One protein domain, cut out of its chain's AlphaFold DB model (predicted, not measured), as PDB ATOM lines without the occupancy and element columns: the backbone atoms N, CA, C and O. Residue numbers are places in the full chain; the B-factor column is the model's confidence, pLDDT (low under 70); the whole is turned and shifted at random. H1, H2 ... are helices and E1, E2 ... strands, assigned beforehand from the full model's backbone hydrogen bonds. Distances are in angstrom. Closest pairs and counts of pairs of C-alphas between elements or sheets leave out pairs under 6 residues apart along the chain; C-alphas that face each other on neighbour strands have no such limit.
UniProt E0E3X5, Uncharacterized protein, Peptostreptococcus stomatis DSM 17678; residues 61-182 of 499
ATOM      1  N   SER A  61     -48.520  -0.562-106.607       95.38
ATOM      2  CA  SER A  61     -47.515  -0.305-105.569       95.38
ATOM      3  C   SER A  61     -47.423  -1.425-104.538       95.38
ATOM      4  O   SER A  61     -48.110  -2.442-104.634       95.38
ATOM      5  N   ILE A  62     -46.555  -1.254-103.549       96.00
ATOM      6  CA  ILE A  62     -46.452  -2.149-102.390       96.00
ATOM      7  C   ILE A  62     -47.482  -1.824-101.296       96.00
ATOM      8  O   ILE A  62     -47.516  -2.510-100.278       96.00
ATOM      9  N   TYR A  63     -48.266  -0.755-101.456       97.81
ATOM     10  CA  TYR A  63     -49.100  -0.201-100.398       97.81
ATOM     11  C   TYR A  63     -50.537  -0.718-100.440       97.81
ATOM     12  O   TYR A  63     -51.132  -0.861-101.508       97.81
ATOM     13  N   TYR A  64     -51.104  -0.948 -99.259       97.31
ATOM     14  CA  TYR A  64     -52.453  -1.458 -99.048       97.31
ATOM     15  C   TYR A  64     -53.167  -0.610 -97.997       97.31
ATOM     16  O   TYR A  64     -52.594  -0.312 -96.949       97.31
ATOM     17  N   LYS A  65     -54.422  -0.239 -98.263       96.56
ATOM     18  CA  LYS A  65     -55.330   0.318 -97.259       96.56
ATOM     19  C   LYS A  65     -56.083  -0.820 -96.589       96.56
ATOM     20  O   LYS A  65     -56.693  -1.643 -97.271       96.56
ATOM     21  N   TYR A  66     -56.042  -0.855 -95.267       95.06
ATOM     22  CA  TYR A  66     -56.770  -1.828 -94.463       95.06
ATOM     23  C   TYR A  66     -57.065  -1.221 -93.092       95.06
ATOM     24  O   TYR A  66     -56.202  -0.548 -92.535       95.06
ATOM     25  N   ASP A  67     -58.287  -1.405 -92.591       92.50
ATOM     26  CA  ASP A  67     -58.725  -0.943 -91.264       92.50
ATOM     27  C   ASP A  67     -58.338   0.517 -90.929       92.50
ATOM     28  O   ASP A  67     -57.712   0.826 -89.917       92.50
ATOM     29  N   GLY A  68     -58.618   1.440 -91.857       93.38
ATOM     30  CA  GLY A  68     -58.321   2.867 -91.679       93.38
ATOM     31  C   GLY A  68     -56.828   3.231 -91.652       93.38
ATOM     32  O   GLY A  68     -56.502   4.387 -91.386       93.38
ATOM     33  N   LYS A  69     -55.933   2.285 -91.960       95.38
ATOM     34  CA  LYS A  69     -54.469   2.427 -91.958       95.38
ATOM     35  C   LYS A  69     -53.869   2.110 -93.329       95.38
ATOM     36  O   LYS A  69     -54.529   1.554 -94.211       95.38
ATOM     37  N   VAL A  70     -52.594   2.463 -93.508       97.25
ATOM     38  CA  VAL A  70     -51.793   2.070 -94.678       97.25
ATOM     39  C   VAL A  70     -50.711   1.081 -94.256       97.25
ATOM     40  O   VAL A  70     -50.029   1.285 -93.253       97.25
ATOM     41  N   TYR A  71     -50.523   0.039 -95.060       96.50
ATOM     42  CA  TYR A  71     -49.499  -0.984 -94.891       96.50
ATOM     43  C   TYR A  71     -48.635  -1.090 -96.147       96.50
ATOM     44  O   TYR A  71     -49.143  -0.961 -97.255       96.50
ATOM     45  N   ALA A  72     -47.343  -1.361 -95.988       96.50
ATOM     46  CA  ALA A  72     -46.421  -1.685 -97.070       96.50
ATOM     47  C   ALA A  72     -46.091  -3.183 -97.043       96.50
ATOM     48  O   ALA A  72     -45.673  -3.708 -96.010       96.50
ATOM     49  N   MET A  73     -46.252  -3.864 -98.177       94.88
ATOM     50  CA  MET A  73     -45.829  -5.248 -98.374       94.88
ATOM     51  C   MET A  73     -44.342  -5.273 -98.740       94.88
ATOM     52  O   MET A  73     -43.934  -4.827 -99.816       94.88
ATOM     53  N   ILE A  74     -43.521  -5.772 -97.821       94.25
ATOM     54  CA  ILE A  74     -42.086  -5.947 -98.030       94.25
ATOM     55  C   ILE A  74     -41.834  -7.445 -98.242       94.25
ATOM     56  O   ILE A  74     -42.102  -8.225 -97.323       94.25
ATOM     57  N   PRO A  75     -41.340  -7.881 -99.416       89.94
ATOM     58  CA  PRO A  75     -41.046  -9.288 -99.666       89.94
ATOM     59  C   PRO A  75     -40.169  -9.892 -98.563       89.94
ATOM     60  O   PRO A  75     -39.280  -9.232 -98.027       89.94
ATOM     61  N   SER A  76     -40.486 -11.127 -98.165       86.31
ATOM     62  CA  SER A  76     -39.883 -11.850 -97.028       86.31
ATOM     63  C   SER A  76     -40.071 -11.224 -95.633       86.31
ATOM     64  O   SER A  76     -39.849 -11.911 -94.640       86.31
ATOM     65  N   GLY A  77     -40.522  -9.969 -95.530       86.56
ATOM     66  CA  GLY A  77     -40.890  -9.311 -94.272       86.56
ATOM     67  C   GLY A  77     -42.404  -9.244 -94.020       86.56
ATOM     68  O   GLY A  77     -42.835  -9.094 -92.880       86.56
ATOM     69  N   GLY A  78     -43.234  -9.380 -95.055       90.56
ATOM     70  CA  GLY A  78     -44.694  -9.271 -94.991       90.56
ATOM     71  C   GLY A  78     -45.190  -7.824 -94.894       90.56
ATOM     72  O   GLY A  78     -44.509  -6.890 -95.314       90.56
ATOM     73  N   TYR A  79     -46.394  -7.636 -94.349       91.69
ATOM     74  CA  TYR A  79     -46.989  -6.307 -94.188       91.69
ATOM     75  C   TYR A  79     -46.409  -5.569 -92.979       91.69
ATOM     76  O   TYR A  79     -46.269  -6.145 -91.895       91.69
ATOM     77  N   TYR A  80     -46.101  -4.289 -93.181       93.38
ATOM     78  CA  TYR A  80     -45.685  -3.341 -92.151       93.38
ATOM     79  C   TYR A  80     -46.580  -2.111 -92.194       93.38
ATOM     80  O   TYR A  80     -46.762  -1.536 -93.266       93.38
ATOM     81  N   GLN A  81     -47.097  -1.678 -91.044       93.94
ATOM     82  CA  GLN A  81     -47.825  -0.414 -90.951       93.94
ATOM     83  C   GLN A  81     -46.905   0.747 -91.369       93.94
ATOM     84  O   GLN A  81     -45.730   0.807 -90.993       93.94
ATOM     85  N   VAL A  82     -47.436   1.654 -92.188       96.62
ATOM     86  CA  VAL A  82     -46.778   2.905 -92.566       96.62
ATOM     87  C   VAL A  82     -47.137   3.941 -91.508       96.62
ATOM     88  O   VAL A  82     -48.150   4.630 -91.605       96.62
ATOM     89  N   GLU A  83     -46.332   3.994 -90.450       94.31
ATOM     90  CA  GLU A  83     -46.601   4.873 -89.312       94.31
ATOM     91  C   GLU A  83     -46.688   6.344 -89.726       94.31
ATOM     92  O   GLU A  83     -45.833   6.848 -90.457       94.31
ATOM     93  N   GLY A  84     -47.714   7.037 -89.227       94.00
ATOM     94  CA  GLY A  84     -47.958   8.454 -89.514       94.00
ATOM     95  C   GLY A  84     -48.622   8.748 -90.864       94.00
ATOM     96  O   GLY A  84     -48.820   9.925 -91.167       94.00
ATOM     97  N   ALA A  85     -48.987   7.721 -91.644       97.19
ATOM     98  CA  ALA A  85     -49.677   7.885 -92.921       97.19
ATOM     99  C   ALA A  85     -51.073   8.504 -92.765       97.19
ATOM    100  O   ALA A  85     -51.950   7.952 -92.098       97.19
ATOM    101  N   ASP A  86     -51.309   9.616 -93.457       97.44
ATOM    102  CA  ASP A  86     -52.644  10.183 -93.637       97.44
ATOM    103  C   ASP A  86     -53.370   9.419 -94.752       97.44
ATOM    104  O   ASP A  86     -53.147   9.642 -95.940       97.44
ATOM    105  N   THR A  87     -54.249   8.494 -94.372       95.31
ATOM    106  CA  THR A  87     -54.903   7.562 -95.308       95.31
ATOM    107  C   THR A  87     -55.788   8.228 -96.362       95.31
ATOM    108  O   THR A  87     -56.060   7.616 -97.402       95.31
ATOM    109  N   ILE A  88     -56.217   9.471 -96.125       95.75
ATOM    110  CA  ILE A  88     -57.052  10.254 -97.040       95.75
ATOM    111  C   ILE A  88     -56.194  10.813 -98.177       95.75
ATOM    112  O   ILE A  88     -56.566  10.704 -99.342       95.75
ATOM    113  N   THR A  89     -55.036  11.384 -97.845       97.44
ATOM    114  CA  THR A  89     -54.146  12.067 -98.798       97.44
ATOM    115  C   THR A  89     -52.993  11.202 -99.305       97.44
ATOM    116  O   THR A  89     -52.267  11.634-100.201       97.44
ATOM    117  N   PHE A  90     -52.839   9.984 -98.776       98.38
ATOM    118  CA  PHE A  90     -51.810   9.032 -99.186       98.38
ATOM    119  C   PHE A  90     -51.948   8.635-100.658       98.38
ATOM    120  O   PHE A  90     -52.975   8.088-101.077       98.38
ATOM    121  N   LYS A  91     -50.875   8.841-101.419       97.38
ATOM    122  CA  LYS A  91     -50.757   8.456-102.825       97.38
ATOM    123  C   LYS A  91     -49.343   7.993-103.154       97.38
ATOM    124  O   LYS A  91     -48.378   8.349-102.480       97.38
ATOM    125  N   VAL A  92     -49.220   7.211-104.212       97.75
ATOM    126  CA  VAL A  92     -47.929   6.735-104.709       97.75
ATOM    127  C   VAL A  92     -47.285   7.848-105.539       97.75
ATOM    128  O   VAL A  92     -47.983   8.599-106.222       97.75
ATOM    129  N   VAL A  93     -45.963   8.004-105.455       97.38
ATOM    130  CA  VAL A  93     -45.248   8.966-106.307       97.38
ATOM    131  C   VAL A  93     -45.157   8.394-107.718       97.38
ATOM    132  O   VAL A  93     -44.755   7.243-107.902       97.38
ATOM    133  N   ASP A  94     -45.537   9.193-108.714       94.88
ATOM    134  CA  ASP A  94     -45.463   8.769-110.108       94.88
ATOM    135  C   ASP A  94     -44.007   8.570-110.556       94.88
ATOM    136  O   ASP A  94     -43.113   9.325-110.168       94.88
ATOM    137  N   THR A  95     -43.757   7.503-111.314       94.00
ATOM    138  CA  THR A  95     -42.407   7.029-111.637       94.00
ATOM    139  C   THR A  95     -42.419   6.079-112.831       94.00
ATOM    140  O   THR A  95     -43.428   5.445-113.128       94.00
ATOM    141  N   ASP A  96     -41.252   5.899-113.450       90.62
ATOM    142  CA  ASP A  96     -40.989   4.927-114.523       90.62
ATOM    143  C   ASP A  96     -40.989   3.448-114.076       90.62
ATOM    144  O   ASP A  96     -40.787   2.551-114.891       90.62
ATOM    145  N   ILE A  97     -41.225   3.173-112.790       87.88
ATOM    146  CA  ILE A  97     -41.314   1.818-112.239       87.88
ATOM    147  C   ILE A  97     -42.744   1.302-112.429       87.88
ATOM    148  O   ILE A  97     -43.684   1.820-111.826       87.88
ATOM    149  N   THR A  98     -42.897   0.239-113.220       85.62
ATOM    150  CA  THR A  98     -44.210  -0.340-113.546       85.62
ATOM    151  C   THR A  98     -44.857  -1.050-112.356       85.62
ATOM    152  O   THR A  98     -46.037  -0.860-112.089       85.62
ATOM    153  N   TYR A  99     -44.087  -1.839-111.604       85.06
ATOM    154  CA  TYR A  99     -44.600  -2.660-110.504       85.06
ATOM    155  C   TYR A  99     -43.796  -2.463-109.228       85.06
ATOM    156  O   TYR A  99     -42.608  -2.150-109.267       85.06
ATOM    157  N   ASN A 100     -44.444  -2.712-108.089       88.50
ATOM    158  CA  ASN A 100     -43.838  -2.593-106.761       88.50
ATOM    159  C   ASN A 100     -43.283  -1.186-106.505       88.50
ATOM    160  O   ASN A 100     -42.228  -1.024-105.890       88.50
ATOM    161  N   LYS A 101     -44.012  -0.153-106.958       95.00
ATOM    162  CA  LYS A 101     -43.724   1.238-106.586       95.00
ATOM    163  C   LYS A 101     -43.634   1.322-105.057       95.00
ATOM    164  O   LYS A 101     -44.582   0.961-104.359       95.00
ATOM    165  N   CYS A 102     -42.482   1.745-104.554       95.62
ATOM    166  CA  CYS A 102     -42.128   1.687-103.133       95.62
ATOM    167  C   CYS A 102     -41.976   3.070-102.488       95.62
ATOM    168  O   CYS A 102     -41.539   3.161-101.343       95.62
ATOM    169  N   VAL A 103     -42.334   4.130-103.219       97.94
ATOM    170  CA  VAL A 103     -42.288   5.513-102.747       97.94
ATOM    171  C   VAL A 103     -43.682   6.118-102.787       97.94
ATOM    172  O   VAL A 103     -44.360   6.086-103.815       97.94
ATOM    173  N   ALA A 104     -44.102   6.679-101.662       98.12
ATOM    174  CA  ALA A 104     -45.399   7.313-101.500       98.12
ATOM    175  C   ALA A 104     -45.278   8.648-100.767       98.12
ATOM    176  O   ALA A 104     -44.242   8.988-100.196       98.12
ATOM    177  N   VAL A 105     -46.355   9.418-100.805       98.44
ATOM    178  CA  VAL A 105     -46.442  10.742-100.207       98.44
ATOM    179  C   VAL A 105     -47.853  10.983 -99.688       98.44
ATOM    180  O   VAL A 105     -48.833  10.535-100.283       98.44
ATOM    181  N   ASP A 106     -47.957  11.711 -98.584       98.38
ATOM    182  CA  ASP A 106     -49.206  12.306 -98.117       98.38
ATOM    183  C   ASP A 106     -49.014  13.811 -97.868       98.38
ATOM    184  O   ASP A 106     -47.985  14.390 -98.222       98.38
ATOM    185  N   LYS A 107     -50.004  14.489 -97.280       97.44
ATOM    186  CA  LYS A 107     -49.912  15.938 -97.031       97.44
ATOM    187  C   LYS A 107     -48.765  16.357 -96.088       97.44
ATOM    188  O   LYS A 107     -48.396  17.532 -96.088       97.44
ATOM    189  N   ASN A 108     -48.231  15.430 -95.290       97.19
ATOM    190  CA  ASN A 108     -47.265  15.670 -94.218       97.19
ATOM    191  C   ASN A 108     -45.873  15.087 -94.510       97.19
ATOM    192  O   ASN A 108     -44.879  15.693 -94.117       97.19
ATOM    193  N   ASN A 109     -45.784  13.928 -95.169       98.19
ATOM    194  CA  ASN A 109     -44.569  13.117 -95.227       98.19
ATOM    195  C   ASN A 109     -44.355  12.446 -96.592       98.19
ATOM    196  O   ASN A 109     -45.299  12.136 -97.320       98.19
ATOM    197  N   VAL A 110     -43.088  12.139 -96.879       98.50
ATOM    198  CA  VAL A 110     -42.665  11.213 -97.940       98.50
ATOM    199  C   VAL A 110     -42.235   9.890 -97.305       98.50
ATOM    200  O   VAL A 110     -41.552   9.885 -96.277       98.50
ATOM    201  N   TYR A 111     -42.611   8.776 -97.928       98.38
ATOM    202  CA  TYR A 111     -42.387   7.422 -97.434       98.38
ATOM    203  C   TYR A 111     -41.595   6.594 -98.436       98.38
ATOM    204  O   TYR A 111     -41.985   6.517 -99.599       98.38
ATOM    205  N   PHE A 112     -40.535   5.929 -97.974       97.25
ATOM    206  CA  PHE A 112     -39.840   4.864 -98.703       97.25
ATOM    207  C   PHE A 112     -40.096   3.541 -97.988       97.25
ATOM    208  O   PHE A 112     -39.743   3.376 -96.815       97.25
ATOM    209  N   GLY A 113     -40.773   2.606 -98.654       96.38
ATOM    210  CA  GLY A 113     -41.342   1.459 -97.958       96.38
ATOM    211  C   GLY A 113     -42.288   1.941 -96.854       96.38
ATOM    212  O   GLY A 113     -43.146   2.792 -97.077       96.38
ATOM    213  N   ASN A 114     -42.083   1.454 -95.635       95.88
ATOM    214  CA  ASN A 114     -42.808   1.893 -94.444       95.88
ATOM    215  C   ASN A 114     -42.065   2.958 -93.608       95.88
ATOM    216  O   ASN A 114     -42.377   3.131 -92.430       95.88
ATOM    217  N   LYS A 115     -41.047   3.640 -94.156       96.31
ATOM    218  CA  LYS A 115     -40.227   4.621 -93.421       96.31
ATOM    219  C   LYS A 115     -40.463   6.047 -93.909       96.31
ATOM    220  O   LYS A 115     -40.407   6.301 -95.106       96.31
ATOM    221  N   ILE A 116     -40.651   6.977 -92.969       97.38
ATOM    222  CA  ILE A 116     -40.713   8.421 -93.242       97.38
ATOM    223  C   ILE A 116     -39.313   8.952 -93.568       97.38
ATOM    224  O   ILE A 116     -38.384   8.784 -92.772       97.38
ATOM    225  N   ILE A 117     -39.187   9.681 -94.676       97.50
ATOM    226  CA  ILE A 117     -37.973  10.404 -95.063       97.50
ATOM    227  C   ILE A 117     -38.161  11.893 -94.764       97.50
ATOM    228  O   ILE A 117     -38.667  12.654 -95.584       97.50
ATOM    229  N   ARG A 118     -37.750  12.313 -93.563       95.19
ATOM    230  CA  ARG A 118     -37.997  13.674 -93.039       95.19
ATOM    231  C   ARG A 118     -37.349  14.799 -93.849       95.19
ATOM    232  O   ARG A 118     -37.809  15.932 -93.796       95.19
ATOM    233  N   ASP A 119     -36.289  14.484 -94.581       94.25
ATOM    234  CA  ASP A 119     -35.516  15.459 -95.352       94.25
ATOM    235  C   ASP A 119     -36.138  15.799 -96.718       94.25
ATOM    236  O   ASP A 119     -35.574  16.634 -97.432       94.25
ATOM    237  N   LEU A 120     -37.243  15.141 -97.096       97.19
ATOM    238  CA  LEU A 120     -37.958  15.353 -98.356       97.19
ATOM    239  C   LEU A 120     -39.268  16.113 -98.129       97.19
ATOM    240  O   LEU A 120     -40.087  15.745 -97.287       97.19
ATOM    241  N   ASN A 121     -39.490  17.153 -98.929       97.69
ATOM    242  CA  ASN A 121     -40.713  17.940 -98.913       97.69
ATOM    243  C   ASN A 121     -41.854  17.220 -99.667       97.69
ATOM    244  O   ASN A 121     -41.787  17.100-100.896       97.69
ATOM    245  N   PRO A 122     -42.952  16.830 -98.988       97.62
ATOM    246  CA  PRO A 122     -44.079  16.135 -99.618       97.62
ATOM    247  C   PRO A 122     -44.773  16.945-100.720       97.62
ATOM    248  O   PRO A 122     -45.366  16.375-101.632       97.62
ATOM    249  N   LYS A 123     -44.695  18.281-100.684       97.25
ATOM    250  CA  LYS A 123     -45.322  19.143-101.701       97.25
ATOM    251  C   LYS A 123     -44.513  19.247-102.992       97.25
ATOM    252  O   LYS A 123     -45.046  19.722-103.988       97.25
ATOM    253  N   ALA A 124     -43.240  18.855-102.960       97.50
ATOM    254  CA  ALA A 124     -42.300  19.047-104.060       97.50
ATOM    255  C   ALA A 124     -41.655  17.742-104.545       97.50
ATOM    256  O   ALA A 124     -40.829  17.799-105.446       97.50
ATOM    257  N   ILE A 125     -42.000  16.590-103.963       98.06
ATOM    258  CA  ILE A 125     -41.419  15.297-104.333       98.06
ATOM    259  C   ILE A 125     -41.793  14.899-105.769       98.06
ATOM    260  O   ILE A 125     -42.958  14.952-106.162       98.06
ATOM    261  N   TYR A 126     -40.803  14.455-106.539       97.69
ATOM    262  CA  TYR A 126     -40.974  13.873-107.868       97.69
ATOM    263  C   TYR A 126     -39.957  12.751-108.113       97.69
ATOM    264  O   TYR A 126     -38.892  12.703-107.486       97.69
ATOM    265  N   SER A 127     -40.285  11.840-109.032       97.56
ATOM    266  CA  SER A 127     -39.340  10.838-109.529       97.56
ATOM    267  C   SER A 127     -38.460  11.434-110.626       97.56
ATOM    268  O   SER A 127     -38.945  12.094-111.544       97.56
ATOM    269  N   ILE A 128     -37.156  11.190-110.531       97.31
ATOM    270  CA  ILE A 128     -36.188  11.433-111.606       97.31
ATOM    271  C   ILE A 128     -36.158  10.227-112.564       97.31
ATOM    272  O   ILE A 128     -35.815  10.379-113.733       97.31
ATOM    273  N   GLY A 129     -36.536   9.041-112.077       95.94
ATOM    274  CA  GLY A 129     -36.410   7.750-112.753       95.94
ATOM    275  C   GLY A 129     -35.189   6.950-112.287       95.94
ATOM    276  O   GLY A 129     -34.380   7.435-111.493       95.94
ATOM    277  N   ASN A 130     -35.063   5.691-112.727       95.44
ATOM    278  CA  ASN A 130     -34.032   4.747-112.245       95.44
ATOM    279  C   ASN A 130     -34.013   4.558-110.707       95.44
ATOM    280  O   ASN A 130     -32.972   4.247-110.125       95.44
ATOM    281  N   GLY A 131     -35.153   4.759-110.037       95.94
ATOM    282  CA  GLY A 131     -35.259   4.695-108.574       95.94
ATOM    283  C   GLY A 131     -34.752   5.940-107.835       95.94
ATOM    284  O   GLY A 131     -34.600   5.895-106.618       95.94
ATOM    285  N   TYR A 132     -34.483   7.049-108.532       97.81
ATOM    286  CA  TYR A 132     -34.105   8.318-107.904       97.81
ATOM    287  C   TYR A 132     -35.319   9.229-107.713       97.81
ATOM    288  O   TYR A 132     -36.128   9.404-108.621       97.81
ATOM    289  N   PHE A 133     -35.403   9.859-106.544       97.75
ATOM    290  CA  PHE A 133     -36.475  10.767-106.145       97.75
ATOM    291  C   PHE A 133     -35.885  12.040-105.543       97.75
ATOM    292  O   PHE A 133     -34.868  11.994-104.843       97.75
ATOM    293  N   SER A 134     -36.510  13.183-105.808       97.44
ATOM    294  CA  SER A 134     -36.024  14.485-105.354       97.44
ATOM    295  C   SER A 134     -37.170  15.423-105.021       97.44
ATOM    296  O   SER A 134     -38.236  15.341-105.619       97.44
ATOM    297  N   ASP A 135     -36.934  16.337-104.088       96.94
ATOM    298  CA  ASP A 135     -37.819  17.471-103.808       96.94
ATOM    299  C   ASP A 135     -37.240  18.811-104.310       96.94
ATOM    300  O   ASP A 135     -37.706  19.890-103.946       96.94
ATOM    301  N   GLY A 136     -36.170  18.743-105.112       94.75
ATOM    302  CA  GLY A 136     -35.396  19.893-105.584       94.75
ATOM    303  C   GLY A 136     -34.275  20.344-104.637       94.75
ATOM    304  O   GLY A 136     -33.364  21.038-105.088       94.75
ATOM    305  N   LYS A 137     -34.286  19.931-103.362       93.69
ATOM    306  CA  LYS A 137     -33.245  20.246-102.364       93.69
ATOM    307  C   LYS A 137     -32.436  19.014-101.958       93.69
ATOM    308  O   LYS A 137     -31.212  19.089-101.852       93.69
ATOM    309  N   SER A 138     -33.123  17.911-101.703       95.62
ATOM    310  CA  SER A 138     -32.579  16.619-101.308       95.62
ATOM    311  C   SER A 138     -32.913  15.593-102.383       95.62
ATOM    312  O   SER A 138     -34.037  15.535-102.873       95.62
ATOM    313  N   THR A 139     -31.949  14.744-102.723       97.31
ATOM    314  CA  THR A 139     -32.155  13.634-103.659       97.31
ATOM    315  C   THR A 139     -31.768  12.325-102.996       97.31
ATOM    316  O   THR A 139     -30.759  12.243-102.289       97.31
ATOM    317  N   TYR A 140     -32.577  11.302-103.236       97.69
ATOM    318  CA  TYR A 140     -32.366   9.956-102.736       97.69
ATOM    319  C   TYR A 140     -32.510   8.941-103.860       97.69
ATOM    320  O   TYR A 140     -33.298   9.121-104.783       97.69
ATOM    321  N   PHE A 141     -31.783   7.844-103.725       97.69
ATOM    322  CA  PHE A 141     -32.099   6.588-104.376       97.69
ATOM    323  C   PHE A 141     -32.992   5.749-103.452       97.69
ATOM    324  O   PHE A 141     -32.727   5.698-102.251       97.69
ATOM    325  N   CYS A 142     -34.003   5.079-103.999       96.56
ATOM    326  CA  CYS A 142     -34.790   4.046-103.334       96.56
ATOM    327  C   CYS A 142     -34.893   2.834-104.266       96.56
ATOM    328  O   CYS A 142     -35.428   2.928-105.373       96.56
ATOM    329  N   SER A 143     -34.375   1.693-103.818       94.12
ATOM    330  CA  SER A 143     -34.471   0.437-104.553       94.12
ATOM    331  C   SER A 143     -35.918  -0.043-104.581       94.12
ATOM    332  O   SER A 143     -36.621   0.029-103.576       94.12
ATOM    333  N   ASN A 144     -36.353  -0.585-105.715       90.81
ATOM    334  CA  ASN A 144     -37.620  -1.308-105.844       90.81
ATOM    335  C   ASN A 144     -37.485  -2.807-105.526       90.81
ATOM    336  O   ASN A 144     -38.424  -3.570-105.746       90.81
ATOM    337  N   GLN A 145     -36.325  -3.226-105.022       91.25
ATOM    338  CA  GLN A 145     -36.052  -4.572-104.536       91.25
ATOM    339  C   GLN A 145     -35.799  -4.514-103.033       91.25
ATOM    340  O   GLN A 145     -35.041  -3.664-102.562       91.25
ATOM    341  N   SER A 146     -36.448  -5.400-102.283       92.56
ATOM    342  CA  SER A 146     -36.241  -5.499-100.843       92.56
ATOM    343  C   SER A 146     -34.993  -6.305-100.511       92.56
ATOM    344  O   SER A 146     -34.728  -7.328-101.140       92.56
ATOM    345  N   GLU A 147     -34.297  -5.911 -99.452       94.19
ATOM    346  CA  GLU A 147     -33.117  -6.599 -98.933       94.19
ATOM    347  C   GLU A 147     -33.259  -6.842 -97.426       94.19
ATOM    348  O   GLU A 147     -34.063  -6.195 -96.744       94.19
ATOM    349  N   ARG A 148     -32.481  -7.797 -96.897       91.81
ATOM    350  CA  ARG A 148     -32.385  -8.043 -95.452       91.81
ATOM    351  C   ARG A 148     -31.901  -6.762 -94.773       91.81
ATOM    352  O   ARG A 148     -30.907  -6.176 -95.188       91.81
ATOM    353  N   ASN A 149     -32.571  -6.357 -93.704       92.06
ATOM    354  CA  ASN A 149     -32.140  -5.228 -92.900       92.06
ATOM    355  C   ASN A 149     -30.885  -5.600 -92.100       92.06
ATOM    356  O   ASN A 149     -30.970  -6.310 -91.099       92.06
ATOM    357  N   THR A 150     -29.729  -5.105 -92.529       88.94
ATOM    358  CA  THR A 150     -28.447  -5.360 -91.862       88.94
ATOM    359  C   THR A 150     -28.311  -4.651 -90.517       88.94
ATOM    360  O   THR A 150     -27.512  -5.087 -89.692       88.94
ATOM    361  N   ASP A 151     -29.108  -3.608 -90.260       90.50
ATOM    362  CA  ASP A 151     -29.099  -2.885 -88.982       90.50
ATOM    363  C   ASP A 151     -29.799  -3.680 -87.868       90.50
ATOM    364  O   ASP A 151     -29.578  -3.436 -86.679       90.50
ATOM    365  N   LEU A 152     -30.640  -4.657 -88.234       88.19
ATOM    366  CA  LEU A 152     -31.286  -5.558 -87.288       88.19
ATOM    367  C   LEU A 152     -30.493  -6.863 -87.180       88.19
ATOM    368  O   LEU A 152     -30.620  -7.772 -88.000       88.19
ATOM    369  N   SER A 153     -29.688  -6.973 -86.125       82.75
ATOM    370  CA  SER A 153     -28.977  -8.222 -85.839       82.75
ATOM    371  C   SER A 153     -29.945  -9.382 -85.573       82.75
ATOM    372  O   SER A 153     -31.006  -9.196 -84.976       82.75
ATOM    373  N   TRP A 154     -29.544 -10.602 -85.946       78.06
ATOM    374  CA  TRP A 154     -30.359 -11.807 -85.738       78.06
ATOM    375  C   TRP A 154     -30.811 -12.014 -84.276       78.06
ATOM    376  O   TRP A 154     -31.989 -12.299 -84.066       78.06
ATOM    377  N   PRO A 155     -29.959 -11.828 -83.240       73.75
ATOM    378  CA  PRO A 155     -30.416 -11.950 -81.854       73.75
ATOM    379  C   PRO A 155     -31.494 -10.921 -81.492       73.75
ATOM    380  O   PRO A 155     -32.449 -11.245 -80.791       73.75
ATOM    381  N   MET A 156     -31.361  -9.692 -81.996       76.31
ATOM    382  CA  MET A 156     -32.333  -8.629 -81.745       76.31
ATOM    383  C   MET A 156     -33.647  -8.868 -82.495       76.31
ATOM    384  O   MET A 156     -34.715  -8.600 -81.955       76.31
ATOM    385  N   GLU A 157     -33.585  -9.415 -83.710       81.62
ATOM    386  CA  GLU A 157     -34.763  -9.845 -84.466       81.62
ATOM    387  C   GLU A 157     -35.570 -10.887 -83.684       81.62
ATOM    388  O   GLU A 157     -36.792 -10.780 -83.619       81.62
ATOM    389  N   VAL A 158     -34.902 -11.851 -83.036       74.94
ATOM    390  CA  VAL A 158     -35.566 -12.856 -82.189       74.94
ATOM    391  C   VAL A 158     -36.277 -12.192 -81.010       74.94
ATOM    392  O   VAL A 158     -37.453 -12.470 -80.789       74.94
ATOM    393  N   ILE A 159     -35.606 -11.291 -80.284       76.50
ATOM    394  CA  ILE A 159     -36.201 -10.580 -79.138       76.50
ATOM    395  C   ILE A 159     -37.428  -9.774 -79.579       76.50
ATOM    396  O   ILE A 159     -38.508  -9.951 -79.019       76.50
ATOM    397  N   GLN A 160     -37.296  -8.963 -80.630       81.56
ATOM    398  CA  GLN A 160     -38.400  -8.149 -81.149       81.56
ATOM    399  C   GLN A 160     -39.545  -9.003 -81.709       81.56
ATOM    400  O   GLN A 160     -40.708  -8.639 -81.575       81.56
ATOM    401  N   SER A 161     -39.245 -10.158 -82.311       79.25
ATOM    402  CA  SER A 161     -40.281 -11.105 -82.740       79.25
ATOM    403  C   SER A 161     -41.075 -11.624 -81.546       79.25
ATOM    404  O   SER A 161     -42.297 -11.731 -81.627       79.25
ATOM    405  N   MET A 162     -40.405 -11.907 -80.421       72.75
ATOM    406  CA  MET A 162     -41.090 -12.348 -79.210       72.75
ATOM    407  C   MET A 162     -41.983 -11.262 -78.617       72.75
ATOM    408  O   MET A 162     -43.139 -11.528 -78.291       72.75
ATOM    409  N   GLU A 163     -41.476 -10.032 -78.536       78.88
ATOM    410  CA  GLU A 163     -42.259  -8.870 -78.111       78.88
ATOM    411  C   GLU A 163     -43.474  -8.653 -79.015       78.88
ATOM    412  O   GLU A 163     -44.576  -8.418 -78.518       78.88
ATOM    413  N   TYR A 164     -43.307  -8.791 -80.333       79.44
ATOM    414  CA  TYR A 164     -44.393  -8.645 -81.298       79.44
ATOM    415  C   TYR A 164     -45.477  -9.717 -81.132       79.44
ATOM    416  O   TYR A 164     -46.661  -9.401 -81.204       79.44
ATOM    417  N   ILE A 165     -45.112 -10.971 -80.854       75.12
ATOM    418  CA  ILE A 165     -46.083 -12.055 -80.626       75.12
ATOM    419  C   ILE A 165     -46.992 -11.752 -79.422       75.12
ATOM    420  O   ILE A 165     -48.186 -12.056 -79.470       75.12
ATOM    421  N   VAL A 166     -46.436 -11.151 -78.365       74.12
ATOM    422  CA  VAL A 166     -47.158 -10.838 -77.121       74.12
ATOM    423  C   VAL A 166     -47.936  -9.528 -77.223       74.12
ATOM    424  O   VAL A 166     -49.109  -9.484 -76.868       74.12
ATOM    425  N   SER A 167     -47.288  -8.458 -77.684       78.06
ATOM    426  CA  SER A 167     -47.862  -7.106 -77.682       78.06
ATOM    427  C   SER A 167     -48.678  -6.783 -78.930       78.06
ATOM    428  O   SER A 167     -49.540  -5.914 -78.874       78.06
ATOM    429  N   LYS A 168     -48.369  -7.437 -80.061       75.00
ATOM    430  CA  LYS A 168     -48.837  -7.080 -81.412       75.00
ATOM    431  C   LYS A 168     -48.582  -5.613 -81.791       75.00
ATOM    432  O   LYS A 168     -49.140  -5.133 -82.770       75.00
ATOM    433  N   ASP A 169     -47.702  -4.926 -81.062       72.81
ATOM    434  CA  ASP A 169     -47.443  -3.498 -81.233       72.81
ATOM    435  C   ASP A 169     -46.489  -3.256 -82.409       72.81
ATOM    436  O   ASP A 169     -46.878  -2.749 -83.461       72.81
ATOM    437  N   LYS A 170     -45.232  -3.703 -82.283       79.38
ATOM    438  CA  LYS A 170     -44.191  -3.393 -83.266       79.38
ATOM    439  C   LYS A 170     -43.537  -4.630 -83.857       79.38
ATOM    440  O   LYS A 170     -42.754  -5.319 -83.210       79.38
ATOM    441  N   LYS A 171     -43.798  -4.855 -85.141       85.75
ATOM    442  CA  LYS A 171     -43.170  -5.927 -85.913       85.75
ATOM    443  C   LYS A 171     -41.678  -5.642 -86.168       85.75
ATOM    444  O   LYS A 171     -41.346  -4.522 -86.578       85.75
ATOM    445  N   PRO A 172     -40.773  -6.628 -86.003       89.00
ATOM    446  CA  PRO A 172     -39.358  -6.464 -86.334       89.00
ATOM    447  C   PRO A 172     -39.159  -6.169 -87.820       89.00
ATOM    448  O   PRO A 172     -39.706  -6.845 -88.695       89.00
ATOM    449  N   GLN A 173     -38.336  -5.167 -88.119       91.38
ATOM    450  CA  GLN A 173     -38.002  -4.788 -89.491       91.38
ATOM    451  C   GLN A 173     -36.867  -5.666 -90.029       91.38
ATOM    452  O   GLN A 173     -35.727  -5.215 -90.103       91.38
ATOM    453  N   SER A 174     -37.155  -6.918 -90.381       90.12
ATOM    454  CA  SER A 174     -36.154  -7.868 -90.891       90.12
ATOM    455  C   SER A 174     -35.771  -7.630 -92.354       90.12
ATOM    456  O   SER A 174     -34.659  -7.974 -92.751       90.12
ATOM    457  N   TYR A 175     -36.648  -6.997 -93.136       93.25
ATOM    458  CA  TYR A 175     -36.410  -6.607 -94.530       93.25
ATOM    459  C   TYR A 175     -36.813  -5.152 -94.757       93.25
ATOM    460  O   TYR A 175     -37.727  -4.653 -94.100       93.25
ATOM    461  N   ILE A 176     -36.152  -4.468 -95.687       94.56
ATOM    462  CA  ILE A 176     -36.434  -3.078 -96.072       94.56
ATOM    463  C   ILE A 176     -36.359  -2.923 -97.589       94.56
ATOM    464  O   ILE A 176     -35.753  -3.751 -98.258       94.56
ATOM    465  N   TYR A 177     -36.925  -1.841 -98.119       93.81
ATOM    466  CA  TYR A 177     -36.509  -1.300 -99.415       93.81
ATOM    467  C   TYR A 177     -35.317  -0.364 -99.167       93.81
ATOM    468  O   TYR A 177     -35.511   0.674 -98.528       93.81
ATOM    469  N   PRO A 178     -34.086  -0.726 -99.579       94.94
ATOM    470  CA  PRO A 178     -32.905   0.092 -99.331       94.94
ATOM    471  C   PRO A 178     -33.018   1.464 -99.984       94.94
ATOM    472  O   PRO A 178     -33.464   1.590-101.126       94.94
ATOM    473  N   TYR A 179     -32.548   2.486 -99.280       95.81
ATOM    474  CA  TYR A 179     -32.484   3.840 -99.802       95.81
ATOM    475  C   TYR A 179     -31.202   4.541 -99.374       95.81
ATOM    476  O   TYR A 179     -30.641   4.262 -98.317       95.81
ATOM    477  N   GLN A 180     -30.749   5.480-100.199       96.38
ATOM    478  CA  GLN A 180     -29.486   6.183-100.016       96.38
ATOM    479  C   GLN A 180     -29.656   7.657-100.370       96.38
ATOM    480  O   GLN A 180     -30.051   7.994-101.485       96.38
ATOM    481  N   LYS A 181     -29.313   8.551 -99.436       96.44
ATOM    482  CA  LYS A 181     -29.227   9.990 -99.717       96.44
ATOM    483  C   LYS A 181     -28.002  10.270-100.579       96.44
ATOM    484  O   LYS A 181     -26.913   9.786-100.262       96.44
ATOM    485  N   LEU A 182     -28.155  11.086-101.616       95.31
ATOM    486  CA  LEU A 182     -27.024  11.501-102.438       95.31
ATOM    487  C   LEU A 182     -26.228  12.601-101.729       95.31
ATOM    488  O   LEU A 182     -26.783  13.575-101.216       95.31
TER     489      LEU A 182
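Overview. This is residues 61 to 182 of the 499 residues of an uncharacterized protein of Peptostreptococcus stomatis DSM 17678 (UniProt E0E3X5). With little regular structure, this loop-rich body holds the hairpin E4-E5 near its middle, antiparallel sheets E1-E2-E3 and E6-E7-E8-E9 to either side, and helix H1 at one end. The 122 printed residues, under half in named elements, have nine named strands and one helix, before E9; the class is mixed. It is compact, radius of gyration of the C-alphas 14.5 A, spanning 42 by 30 by 26 A.

Along the chain. E1, residues 63 to 66, begins at C-alpha 63 (-49.100, -0.201, -100.398). E2 is 69 to 74, 16.1 A long; E3 78 to 81; E4 103 to 105; E5 110 to 112; E6 126 to 129; E7 132 to 134; E8 139 to 142; H1 154 to 167, 19.8 A. E9, 179 to 181, ends at C-alpha 181 (-29.227, 9.990, -99.717).

Arrangement. E1-E2-E3 and E6-E7-E8 are meanders, each strand the antiparallel neighbour of the one before. N 64 and O 71 of E1 and E2 are 2.8 A apart, within hydrogen-bond range. Every O i to N i+4 pair of H1 is too. H1 is apart from E1 to E7.

Size, cuts and confidence. The printed part has no cut. Links E3 to E4, E5 to E6, E8 to H1 and H1 to E9 are long. No printed residue is under 70 in pLDDT.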